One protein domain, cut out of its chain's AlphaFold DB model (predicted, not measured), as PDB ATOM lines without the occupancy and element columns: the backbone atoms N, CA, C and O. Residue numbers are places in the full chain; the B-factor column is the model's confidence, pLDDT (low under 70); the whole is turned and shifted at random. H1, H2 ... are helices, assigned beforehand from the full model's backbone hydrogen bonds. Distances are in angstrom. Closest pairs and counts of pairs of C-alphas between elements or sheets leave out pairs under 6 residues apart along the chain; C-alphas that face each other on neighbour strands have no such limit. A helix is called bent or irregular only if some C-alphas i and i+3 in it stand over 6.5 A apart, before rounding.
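What this domain is: This is residues 24 to 114 of the 164 residues of the protein "COP9 signalosome complex subunit 1-like isoform X2" of Momordica charantia (UniProt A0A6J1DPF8). Four helices, H1, H3, H4 and H5, stand side by side as the four corners of a loosely squared bundle, with H1 and H3 on one side and H5 and H4 on the other. The short helix H2 sits outside the bundle, steeply crossing over the H1 and H3 side, and H5, the longest helix, runs most of the length. The printed part has 91 residues with five named helices, H1 to H5 in order along the chain, and no named strand; its class is all helix. The whole is compact, with a radius of gyration of the C-alphas of 12.7 A and spans of 39 by 29 by 19 A.

How they stand to each other: Begin with H1, residues 24 to 39, the first helix of the bundle. With its residues 30 to 37 alone it touches H3, residues 58 to 68, the same way at a shallow tilt of 5 degrees; look at the closest C-alphas, those of Phe 37 and Ile 64, 7.6 A apart. H1 also touches H5, residues 90 to 112, the same way at a shallow tilt of 26 degrees, closest at the C-alphas of Ser 38 and Ile 103, 6.2 A apart. Between H1 and H3 in the chain comes H2, residues 48 to 54, close but not clearly touching H3: the closest C-alphas, of Leu 54 and Arg 61, are 5.6 A apart, and the steep tilt of 69.6 degrees is only just short of about perpendicular. H3 and H4, residues 72 to 84, form a helical hairpin and touch at a shallow tilt of 31 degrees, opposite ways, with the C-alphas of Leu 63 and Cys 75 closest at 4.8 A. H4 and H5, also a helical hairpin, only just touch, with 3 pairs of C-alphas within 8 A; the closest are those of Phe 72 and Ala 107, 6.9 A apart. H1 and H4 are apart. In H1, H2, H3 and H4 every O i to N i+4 pair is within hydrogen-bond range; in H5 15 of 19 are.

Where its parts are: Find C-alpha 24 at (283.971, 215.395, 260.535); from there H1 runs 22.2 A to C-alpha 39. H2 spans 9.8 A, H3 15.7 A and H4 18.7 A. H5 runs 34.5 A from C-alpha 90 to C-alpha 112 at (246.511, 215.723, 263.059). H5 has a kink of 41 degrees near residue 97 and is irregular, with C-alphas 94 and 97 7.1 A apart.

The domain as a whole: The two C-alphas farthest apart, those of Asn 24 and Pro 114, are 39.7 A apart. The printed part has no cut and no long link. The mean pLDDT of the printed part is 71.6, and residues 24 to 57, 86 to 87 and 89 to 92 are under 70.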
ATOM      1  N   ASN A  24     284.756 216.195 261.477       49.72
ATOM      2  CA  ASN A  24     283.971 215.395 260.535       49.72
ATOM      3  C   ASN A  24     283.168 214.268 261.205       49.72
ATOM      4  O   ASN A  24     282.113 213.899 260.698       49.72
ATOM      5  N   TYR A  25     283.624 213.721 262.337       52.09
ATOM      6  CA  TYR A  25     282.930 212.610 262.999       52.09
ATOM      7  C   TYR A  25     281.698 213.093 263.763       52.09
ATOM      8  O   TYR A  25     280.639 212.499 263.622       52.09
ATOM      9  N   PHE A  26     281.792 214.215 264.488       56.34
ATOM     10  CA  PHE A  26     280.639 214.839 265.157       56.34
ATOM     11  C   PHE A  26     279.546 215.232 264.163       56.34
ATOM     12  O   PHE A  26     278.364 215.015 264.411       56.34
ATOM     13  N   THR A  27     279.970 215.762 263.020       57.25
ATOM     14  CA  THR A  27     279.141 216.062 261.858       57.25
ATOM     15  C   THR A  27     278.407 214.819 261.368       57.25
ATOM     16  O   THR A  27     277.188 214.749 261.506       57.25
ATOM     17  N   LEU A  28     279.128 213.786 260.915       57.69
ATOM     18  CA  LEU A  28     278.535 212.549 260.397       57.69
ATOM     19  C   LEU A  28     277.654 211.851 261.438       57.69
ATOM     20  O   LEU A  28     276.637 211.258 261.082       57.69
ATOM     21  N   HIS A  29     278.005 211.969 262.718       62.78
ATOM     22  CA  HIS A  29     277.228 211.444 263.832       62.78
ATOM     23  C   HIS A  29     275.889 212.175 263.983       62.78
ATOM     24  O   HIS A  29     274.852 211.521 264.058       62.78
ATOM     25  N   LYS A  30     275.869 213.514 263.916       62.62
ATOM     26  CA  LYS A  30     274.622 214.299 263.880       62.62
ATOM     27  C   LYS A  30     273.763 213.931 262.665       62.62
ATOM     28  O   LYS A  30     272.567 213.703 262.832       62.62
ATOM     29  N   ILE A  31     274.352 213.785 261.470       60.91
ATOM     30  CA  ILE A  31     273.612 213.351 260.266       60.91
ATOM     31  C   ILE A  31     272.994 211.965 260.481       60.91
ATOM     32  O   ILE A  31     271.815 211.761 260.192       60.91
ATOM     33  N   TYR A  32     273.783 211.011 260.984       64.62
ATOM     34  CA  TYR A  32     273.336 209.643 261.226       64.62
ATOM     35  C   TYR A  32     272.194 209.598 262.244       64.62
ATOM     36  O   TYR A  32     271.198 208.925 261.995       64.62
ATOM     37  N   LEU A  33     272.287 210.361 263.337       64.75
ATOM     38  CA  LEU A  33     271.239 210.436 264.355       64.75
ATOM     39  C   LEU A  33     269.936 211.018 263.795       64.75
ATOM     40  O   LEU A  33     268.881 210.416 263.982       64.75
ATOM     41  N   ILE A  34     269.989 212.134 263.058       62.84
ATOM     42  CA  ILE A  34     268.777 212.766 262.506       62.84
ATOM     43  C   ILE A  34     268.170 211.899 261.385       62.84
ATOM     44  O   ILE A  34     266.949 211.772 261.286       62.84
ATOM     45  N   LYS A  35     269.001 211.239 260.568       62.47
ATOM     46  CA  LYS A  35     268.543 210.299 259.531       62.47
ATOM     47  C   LYS A  35     267.968 209.010 260.125       62.47
ATOM     48  O   LYS A  35     266.995 208.475 259.604       62.47
ATOM     49  N   SER A  36     268.548 208.516 261.216       60.91
ATOM     50  CA  SER A  36     267.994 207.393 261.975       60.91
ATOM     51  C   SER A  36     266.650 207.781 262.592       60.91
ATOM     52  O   SER A  36     265.685 207.040 262.470       60.91
ATOM     53  N   PHE A  37     266.546 208.989 263.148       63.03
ATOM     54  CA  PHE A  37     265.307 209.533 263.695       63.03
ATOM     55  C   PHE A  37     264.183 209.673 262.653       63.03
ATOM     56  O   PHE A  37     263.036 209.340 262.947       63.03
ATOM     57  N   SER A  38     264.486 210.119 261.427       56.41
ATOM     58  CA  SER A  38     263.473 210.211 260.366       56.41
ATOM     59  C   SER A  38     263.034 208.844 259.826       56.41
ATOM     60  O   SER A  38     261.908 208.717 259.343       56.41
ATOM     61  N   HIS A  39     263.896 207.826 259.911       52.12
ATOM     62  CA  HIS A  39     263.650 206.493 259.356       52.12
ATOM     63  C   HIS A  39     263.104 205.477 260.379       52.12
ATOM     64  O   HIS A  39     262.342 204.590 260.000       52.12
ATOM     65  N   TRP A  40     263.429 205.609 261.671       45.47
ATOM     66  CA  TRP A  40     263.148 204.607 262.702       45.47
ATOM     67  C   TRP A  40     262.418 205.215 263.902       45.47
ATOM     68  O   TRP A  40     263.020 205.807 264.794       45.47
ATOM     69  N   GLN A  41     261.098 205.027 263.951       51.19
ATOM     70  CA  GLN A  41     260.269 205.518 265.058       51.19
ATOM     71  C   GLN A  41     260.153 204.533 266.234       51.19
ATOM     72  O   GLN A  41     259.837 204.941 267.343       51.19
ATOM     73  N   THR A  42     260.407 203.241 266.022       46.00
ATOM     74  CA  THR A  42     260.039 202.206 267.010       46.00
ATOM     75  C   THR A  42     261.230 201.538 267.696       46.00
ATOM     76  O   THR A  42     261.070 200.997 268.776       46.00
ATOM     77  N   LEU A  43     262.429 201.599 267.107       45.38
ATOM     78  CA  LEU A  43     263.621 200.874 267.593       45.38
ATOM     79  C   LEU A  43     264.658 201.775 268.282       45.38
ATOM     80  O   LEU A  43     265.639 201.298 268.842       45.38
ATOM     81  N   VAL A  44     264.456 203.092 268.217       52.44
ATOM     82  CA  VAL A  44     265.423 204.106 268.658       52.44
ATOM     83  C   VAL A  44     265.455 204.268 270.179       52.44
ATOM     84  O   VAL A  44     266.505 204.571 270.738       52.44
ATOM     85  N   LEU A  45     264.331 204.034 270.861       53.22
ATOM     86  CA  LEU A  45     264.259 204.168 272.318       53.22
ATOM     87  C   LEU A  45     264.735 202.917 273.072       53.22
ATOM     88  O   LEU A  45     265.146 203.051 274.221       53.22
ATOM     89  N   GLU A  46     264.708 201.745 272.431       53.09
ATOM     90  CA  GLU A  46     265.024 200.439 273.039       53.09
ATOM     91  C   GLU A  46     266.485 200.006 272.848       53.09
ATOM     92  O   GLU A  46     266.905 198.987 273.388       53.09
ATOM     93  N   ASN A  47     267.269 200.753 272.066       57.59
ATOM     94  CA  ASN A  47     268.662 200.421 271.803       57.59
ATOM     95  C   ASN A  47     269.589 201.211 272.741       57.59
ATOM     96  O   ASN A  47     269.768 202.419 272.571       57.59
ATOM     97  N   ASP A  48     270.187 200.518 273.714       56.25
ATOM     98  CA  ASP A  48     271.086 201.103 274.720       56.25
ATOM     99  C   ASP A  48     272.307 201.802 274.105       56.25
ATOM    100  O   ASP A  48     272.725 202.861 274.585       56.25
ATOM    101  N   ASP A  49     272.840 201.276 272.997       57.91
ATOM    102  CA  ASP A  49     273.937 201.922 272.279       57.91
ATOM    103  C   ASP A  49     273.461 203.267 271.715       57.91
ATOM    104  O   ASP A  49     274.115 204.293 271.897       57.91
ATOM    105  N   PHE A  50     272.270 203.298 271.105       61.00
ATOM    106  CA  PHE A  50     271.685 204.526 270.560       61.00
ATOM    107  C   PHE A  50     271.376 205.561 271.648       61.00
ATOM    108  O   PHE A  50     271.636 206.747 271.447       61.00
ATOM    109  N   GLN A  51     270.895 205.137 272.818       58.75
ATOM    110  CA  GLN A  51     270.666 206.024 273.964       58.75
ATOM    111  C   GLN A  51     271.971 206.637 274.494       58.75
ATOM    112  O   GLN A  51     272.026 207.835 274.781       58.75
ATOM    113  N   SER A  52     273.043 205.843 274.558       59.97
ATOM    114  CA  SER A  52     274.384 206.322 274.917       59.97
ATOM    115  C   SER A  52     274.905 207.359 273.905       59.97
ATOM    116  O   SER A  52     275.436 208.406 274.287       59.97
ATOM    117  N   TYR A  53     274.651 207.145 272.607       58.47
ATOM    118  CA  TYR A  53     274.978 208.106 271.545       58.47
ATOM    119  C   TYR A  53     274.135 209.391 271.606       58.47
ATOM    120  O   TYR A  53     274.684 210.485 271.468       58.47
ATOM    121  N   LEU A  54     272.832 209.298 271.894       56.91
ATOM    122  CA  LEU A  54     271.964 210.466 272.115       56.91
ATOM    123  C   LEU A  54     272.401 211.303 273.323       56.91
ATOM    124  O   LEU A  54     272.227 212.521 273.324       56.91
ATOM    125  N   GLY A  55     273.011 210.678 274.333       58.94
ATOM    126  CA  GLY A  55     273.594 211.375 275.480       58.94
ATOM    127  C   GLY A  55     274.740 212.328 275.117       58.94
ATOM    128  O   GLY A  55     274.983 213.283 275.852       58.94
ATOM    129  N   SER A  56     275.410 212.112 273.980       57.59
ATOM    130  CA  SER A  56     276.568 212.909 273.549       57.59
ATOM    131  C   SER A  56     276.193 214.218 272.842       57.59
ATOM    132  O   SER A  56     277.043 215.095 272.698       57.59
ATOM    133  N   VAL A  57     274.938 214.369 272.399       67.44
ATOM    134  CA  VAL A  57     274.439 215.576 271.716       67.44
ATOM    135  C   VAL A  57     273.093 215.971 272.322       67.44
ATOM    136  O   VAL A  57     272.033 215.520 271.879       67.44
ATOM    137  N   ILE A  58     273.147 216.807 273.361       72.88
ATOM    138  CA  ILE A  58     271.985 217.223 274.165       72.88
ATOM    139  C   ILE A  58     270.873 217.808 273.281       72.88
ATOM    140  O   ILE A  58     269.707 217.471 273.477       72.88
ATOM    141  N   GLU A  59     271.225 218.582 272.254       70.44
ATOM    142  CA  GLU A  59     270.276 219.248 271.356       70.44
ATOM    143  C   GLU A  59     269.451 218.254 270.522       70.44
ATOM    144  O   GLU A  59     268.267 218.472 270.270       70.44
ATOM    145  N   VAL A  60     270.051 217.131 270.108       72.88
ATOM    146  CA  VAL A  60     269.341 216.086 269.349       72.88
ATOM    147  C   VAL A  60     268.416 215.302 270.275       72.88
ATOM    148  O   VAL A  60     267.300 214.964 269.891       72.88
ATOM    149  N   ARG A  61     268.840 215.043 271.515       76.44
ATOM    150  CA  ARG A  61     267.998 214.369 272.510       76.44
ATOM    151  C   ARG A  61     266.746 215.185 272.841       76.44
ATOM    152  O   ARG A  61     265.658 214.618 272.905       76.44
ATOM    153  N   GLU A  62     266.897 216.494 273.036       80.50
ATOM    154  CA  GLU A  62     265.774 217.410 273.282       80.50
ATOM    155  C   GLU A  62     264.819 217.454 272.086       80.50
ATOM    156  O   GLU A  62     263.615 217.269 272.261       80.50
ATOM    157  N   LEU A  63     265.358 217.542 270.864       82.25
ATOM    158  CA  LEU A  63     264.574 217.472 269.629       82.25
ATOM    159  C   LEU A  63     263.721 216.198 269.554       82.25
ATOM    160  O   LEU A  63     262.524 216.266 269.274       82.25
ATOM    161  N   ILE A  64     264.323 215.035 269.816       78.25
ATOM    162  CA  ILE A  64     263.623 213.746 269.784       78.25
ATOM    163  C   ILE A  64     262.535 213.704 270.861       78.25
ATOM    164  O   ILE A  64     261.399 213.317 270.579       78.25
ATOM    165  N   SER A  65     262.860 214.129 272.085       81.62
ATOM    166  CA  SER A  65     261.916 214.164 273.205       81.62
ATOM    167  C   SER A  65     260.699 215.039 272.901       81.62
ATOM    168  O   SER A  65     259.559 214.620 273.126       81.62
ATOM    169  N   ASP A  66     260.922 216.221 272.334       83.94
ATOM    170  CA  ASP A  66     259.859 217.152 271.968       83.94
ATOM    171  C   ASP A  66     258.991 216.635 270.828       83.94
ATOM    172  O   ASP A  66     257.769 216.792 270.870       83.94
ATOM    173  N   PHE A  67     259.590 215.955 269.850       83.00
ATOM    174  CA  PHE A  67     258.848 215.351 268.753       83.00
ATOM    175  C   PHE A  67     257.882 214.263 269.234       83.00
ATOM    176  O   PHE A  67     256.713 214.273 268.848       83.00
ATOM    177  N   TYR A  68     258.328 213.358 270.113       80.69
ATOM    178  CA  TYR A  68     257.452 212.325 270.687       80.69
ATOM    179  C   TYR A  68     256.427 212.894 271.673       80.69
ATOM    180  O   TYR A  68     255.329 212.356 271.795       80.69
ATOM    181  N   SER A  69     256.749 214.008 272.333       82.12
ATOM    182  CA  SER A  69     255.821 214.720 273.220       82.12
ATOM    183  C   SER A  69     254.798 215.581 272.462       82.12
ATOM    184  O   SER A  69     253.956 216.217 273.092       82.12
ATOM    185  N   GLY A  70     254.878 215.661 271.127       82.25
ATOM    186  CA  GLY A  70     254.009 216.503 270.298       82.25
ATOM    187  C   GLY A  70     254.298 218.008 270.396       82.25
ATOM    188  O   GLY A  70     253.525 218.824 269.887       82.25
ATOM    189  N   ARG A  71     255.413 218.409 271.021       86.25
ATOM    190  CA  ARG A  71     255.865 219.806 271.128       86.25
ATOM    191  C   ARG A  71     256.611 220.221 269.858       86.25
ATOM    192  O   ARG A  71     257.805 220.502 269.866       86.25
ATOM    193  N   PHE A  72     255.901 220.266 268.731       87.44
ATOM    194  CA  PHE A  72     256.535 220.497 267.426       87.44
ATOM    195  C   PHE A  72     257.185 221.878 267.284       87.44
ATOM    196  O   PHE A  72     258.174 222.005 266.571       87.44
ATOM    197  N   ARG A  73     256.673 222.901 267.979       87.38
ATOM    198  CA  ARG A  73     257.258 224.247 267.944       87.38
ATOM    199  C   ARG A  73     258.698 224.255 268.467       87.38
ATOM    200  O   ARG A  73     259.588 224.661 267.727       87.38
ATOM    201  N   SER A  74     258.931 223.753 269.683       87.38
ATOM    202  CA  SER A  74     260.286 223.673 270.248       87.38
ATOM    203  C   SER A  74     261.153 222.677 269.477       87.38
ATOM    204  O   SER A  74     262.312 222.959 269.194       87.38
ATOM    205  N   CYS A  75     260.575 221.568 268.999       87.31
ATOM    206  CA  CYS A  75     261.278 220.635 268.117       87.31
ATOM    207  C   CYS A  75     261.857 221.329 266.868       87.31
ATOM    208  O   CYS A  75     263.009 221.077 266.509       87.31
ATOM    209  N   PHE A  76     261.095 222.210 266.207       87.06
ATOM    210  CA  PHE A  76     261.599 222.964 265.055       87.06
ATOM    211  C   PHE A  76     262.571 224.079 265.445       87.06
ATOM    212  O   PHE A  76     263.457 224.392 264.653       87.06
ATOM    213  N   GLU A  77     262.457 224.656 266.641       87.50
ATOM    214  CA  GLU A  77     263.456 225.593 267.173       87.50
ATOM    215  C   GLU A  77     264.814 224.889 267.345       87.50
ATOM    216  O   GLU A  77     265.813 225.353 266.793       87.50
ATOM    217  N   HIS A  78     264.847 223.706 267.969       83.12
ATOM    218  CA  HIS A  78     266.061 222.884 268.064       83.12
ATOM    219  C   HIS A  78     266.607 222.489 266.682       83.12
ATOM    220  O   HIS A  78     267.813 222.556 266.443       83.12
ATOM    221  N   LEU A  79     265.729 222.132 265.736       82.88
ATOM    222  CA  LEU A  79     266.136 221.793 264.370       82.88
ATOM    223  C   LEU A  79     266.721 223.006 263.621       82.88
ATOM    224  O   LEU A  79     267.685 222.858 262.873       82.88
ATOM    225  N   ASN A  80     266.193 224.211 263.845       84.62
ATOM    226  CA  ASN A  80     266.735 225.445 263.274       84.62
ATOM    227  C   ASN A  80     268.086 225.826 263.888       84.62
ATOM    228  O   ASN A  80     268.967 226.256 263.151       84.62
ATOM    229  N   HIS A  81     268.307 225.595 265.182       82.88
ATOM    230  CA  HIS A  81     269.640 225.754 265.769       82.88
ATOM    231  C   HIS A  81     270.656 224.801 265.136       82.88
ATOM    232  O   HIS A  81     271.776 225.205 264.838       82.88
ATOM    233  N   LEU A  82     270.266 223.557 264.838       77.00
ATOM    234  CA  LEU A  82     271.122 222.637 264.078       77.00
ATOM    235  C   LEU A  82     271.419 223.158 262.662       77.00
ATOM    236  O   LEU A  82     272.515 222.920 262.149       77.00
ATOM    237  N   ARG A  83     270.490 223.916 262.059       78.75
ATOM    238  CA  ARG A  83     270.669 224.560 260.749       78.75
ATOM    239  C   ARG A  83     271.816 225.577 260.741       78.75
ATOM    240  O   ARG A  83     272.521 225.690 259.741       78.75
ATOM    241  N   GLU A  84     272.039 226.285 261.847       80.19
ATOM    242  CA  GLU A  84     273.118 227.281 261.980       80.19
ATOM    243  C   GLU A  84     274.515 226.651 261.865       80.19
ATOM    244  O   GLU A  84     275.470 227.311 261.454       80.19
ATOM    245  N   TRP A  85     274.632 225.352 262.158       73.62
ATOM    246  CA  TRP A  85     275.885 224.607 262.058       73.62
ATOM    247  C   TRP A  85     276.155 224.042 260.654       73.62
ATOM    248  O   TRP A  85     277.273 223.607 260.382       73.62
ATOM    249  N   LEU A  86     275.176 224.080 259.740       69.81
ATOM    250  CA  LEU A  86     275.300 223.518 258.387       69.81
ATOM    251  C   LEU A  86     276.399 224.121 257.517       69.81
ATOM    252  O   LEU A  86     277.027 223.360 256.784       69.81
ATOM    253  N   PRO A  87     276.682 225.438 257.549       69.31
ATOM    254  CA  PRO A  87     277.745 226.000 256.717       69.31
ATOM    255  C   PRO A  87     279.131 225.427 257.045       69.31
ATOM    256  O   PRO A  87     280.032 225.465 256.209       69.31
ATOM    257  N   PHE A  88     279.301 224.878 258.250       70.81
ATOM    258  CA  PHE A  88     280.533 224.232 258.695       70.81
ATOM    259  C   PHE A  88     280.603 222.749 258.296       70.81
ATOM    260  O   PHE A  88     281.617 222.094 258.531       70.81
ATOM    261  N   ASP A  89     279.546 222.229 257.666       65.44
ATOM    262  CA  ASP A  89     279.340 220.817 257.378       65.44
ATOM    263  C   ASP A  89     278.808 220.610 255.951       65.44
ATOM    264  O   ASP A  89     277.605 220.579 255.682       65.44
ATOM    265  N   ARG A  90     279.742 220.421 255.014       65.50
ATOM    266  CA  ARG A  90     279.427 220.222 253.593       65.50
ATOM    267  C   ARG A  90     278.543 218.994 253.336       65.50
ATOM    268  O   ARG A  90     277.762 219.020 252.393       65.50
ATOM    269  N   PHE A  91     278.665 217.927 254.128       65.69
ATOM    270  CA  PHE A  91     277.904 216.694 253.899       65.69
ATOM    271  C   PHE A  91     276.469 216.800 254.412       65.69
ATOM    272  O   PHE A  91     275.557 216.236 253.806       65.69
ATOM    273  N   LEU A  92     276.263 217.523 255.514       64.44
ATOM    274  CA  LEU A  92     274.930 217.761 256.052       64.44
ATOM    275  C   LEU A  92     274.180 218.805 255.226       64.44
ATOM    276  O   LEU A  92     272.992 218.618 254.989       64.44
ATOM    277  N   TYR A  93     274.863 219.836 254.724       70.38
ATOM    278  CA  TYR A  93     274.257 220.921 253.946       70.38
ATOM    279  C   TYR A  93     273.367 220.427 252.789       70.38
ATOM    280  O   TYR A  93     272.208 220.827 252.694       70.38
ATOM    281  N   ASP A  94     273.861 219.493 251.968       70.94
ATOM    282  CA  ASP A  94     273.133 219.011 250.783       70.94
ATOM    283  C   ASP A  94     271.901 218.156 251.122       70.94
ATOM    284  O   ASP A  94     270.948 218.081 250.346       70.94
ATOM    285  N   GLN A  95     271.910 217.475 252.271       73.25
ATOM    286  CA  GLN A  95     270.853 216.536 252.667       73.25
ATOM    287  C   GLN A  95     269.890 217.125 253.703       73.25
ATOM    288  O   GLN A  95     268.780 216.612 253.868       73.25
ATOM    289  N   PHE A  96     270.291 218.189 254.400       77.38
ATOM    290  CA  PHE A  96     269.541 218.737 255.522       77.38
ATOM    291  C   PHE A  96     268.180 219.277 255.104       77.38
ATOM    292  O   PHE A  96     267.207 219.000 255.789       77.38
ATOM    293  N   GLU A  97     268.073 219.980 253.975       80.88
ATOM    294  CA  GLU A  97     266.775 220.498 253.509       80.88
ATOM    295  C   GLU A  97     265.788 219.359 253.217       80.88
ATOM    296  O   GLU A  97     264.633 219.400 253.638       80.88
ATOM    297  N   THR A  98     266.265 218.277 252.591       80.38
ATOM    298  CA  THR A  98     265.437 217.086 252.334       80.38
ATOM    299  C   THR A  98     264.981 216.440 253.644       80.38
ATOM    300  O   THR A  98     263.829 216.030 253.783       80.38
ATOM    301  N   LEU A  99     265.880 216.362 254.624       78.00
ATOM    302  CA  LEU A  99     265.605 215.798 255.941       78.00
ATOM    303  C   LEU A  99     264.637 216.670 256.753       78.00
ATOM    304  O   LEU A  99     263.702 216.154 257.364       78.00
ATOM    305  N   TYR A 100     264.825 217.986 256.711       83.62
ATOM    306  CA  TYR A 100     263.954 218.975 257.333       83.62
ATOM    307  C   TYR A 100     262.530 218.848 256.791       83.62
ATOM    308  O   TYR A 100     261.574 218.762 257.564       83.62
ATOM    309  N   ASP A 101     262.380 218.744 255.468       83.56
ATOM    310  CA  ASP A 101     261.080 218.542 254.837       83.56
ATOM    311  C   ASP A 101     260.437 217.210 255.234       83.56
ATOM    312  O   ASP A 101     259.240 217.180 255.527       83.56
ATOM    313  N   GLN A 102     261.206 216.120 255.314       82.62
ATOM    314  CA  GLN A 102     260.704 214.823 255.784       82.62
ATOM    315  C   GLN A 102     260.192 214.891 257.228       82.62
ATOM    316  O   GLN A 102     259.068 214.456 257.500       82.62
ATOM    317  N   ILE A 103     260.972 215.477 258.142       83.81
ATOM    318  CA  ILE A 103     260.584 215.652 259.549       83.81
ATOM    319  C   ILE A 103     259.329 216.521 259.638       83.81
ATOM    320  O   ILE A 103     258.369 216.162 260.323       83.81
ATOM    321  N   ARG A 104     259.285 217.630 258.892       88.12
ATOM    322  CA  ARG A 104     258.137 218.542 258.874       88.12
ATOM    323  C   ARG A 104     256.878 217.876 258.322       88.12
ATOM    324  O   ARG A 104     255.799 218.065 258.877       88.12
ATOM    325  N   ASN A 105     257.000 217.085 257.257       87.00
ATOM    326  CA  ASN A 105     255.893 216.309 256.694       87.00
ATOM    327  C   ASN A 105     255.343 215.319 257.722       87.00
ATOM    328  O   ASN A 105     254.133 215.245 257.927       87.00
ATOM    329  N   ARG A 106     256.234 214.601 258.410       86.12
ATOM    330  CA  ARG A 106     255.841 213.620 259.421       86.12
ATOM    331  C   ARG A 106     255.181 214.274 260.630       86.12
ATOM    332  O   ARG A 106     254.150 213.785 261.082       86.12
ATOM    333  N   ALA A 107     255.730 215.387 261.109       87.81
ATOM    334  CA  ALA A 107     255.165 216.164 262.207       87.81
ATOM    335  C   ALA A 107     253.734 216.632 261.901       87.81
ATOM    336  O   ALA A 107     252.868 216.525 262.759       87.81
ATOM    337  N   VAL A 108     253.457 217.080 260.670       89.12
ATOM    338  CA  VAL A 108     252.097 217.459 260.245       89.12
ATOM    339  C   VAL A 108     251.118 216.288 260.361       89.12
ATOM    340  O   VAL A 108     250.030 216.456 260.905       89.12
ATOM    341  N   VAL A 109     251.502 215.098 259.888       87.06
ATOM    342  CA  VAL A 109     250.662 213.891 259.986       87.06
ATOM    343  C   VAL A 109     250.398 213.532 261.452       87.06
ATOM    344  O   VAL A 109     249.250 213.318 261.835       87.06
ATOM    345  N   LEU A 110     251.449 213.513 262.278       85.62
ATOM    346  CA  LEU A 110     251.352 213.177 263.702       85.62
ATOM    347  C   LEU A 110     250.547 214.205 264.498       85.62
ATOM    348  O   LEU A 110     249.832 213.828 265.419       85.62
ATOM    349  N   TYR A 111     250.632 215.485 264.134       88.06
ATOM    350  CA  TYR A 111     249.861 216.543 264.774       88.06
ATOM    351  C   TYR A 111     248.360 216.352 264.569       88.06
ATOM    352  O   TYR A 111     247.595 216.587 265.491       88.06
ATOM    353  N   VAL A 112     247.934 215.915 263.381       86.69
ATOM    354  CA  VAL A 112     246.511 215.723 263.059       86.69
ATOM    355  C   VAL A 112     245.955 214.424 263.649       86.69
ATOM    356  O   VAL A 112     244.796 214.381 264.049       86.69
ATOM    357  N   GLN A 113     246.772 213.372 263.727       84.62
ATOM    358  CA  GLN A 113     246.346 212.015 264.078       84.62
ATOM    359  C   GLN A 113     245.531 211.868 265.387       84.62
ATOM    360  O   GLN A 113     244.569 211.098 265.369       84.62
ATOM    361  N   PRO A 114     245.851 212.543 266.513       85.19
ATOM    362  CA  PRO A 114     245.096 212.377 267.758       85.19
ATOM    363  C   PRO A 114     243.793 213.193 267.828       85.19
ATOM    364  O   PRO A 114     243.009 212.985 268.753       85.19
TER     365      PRO A 114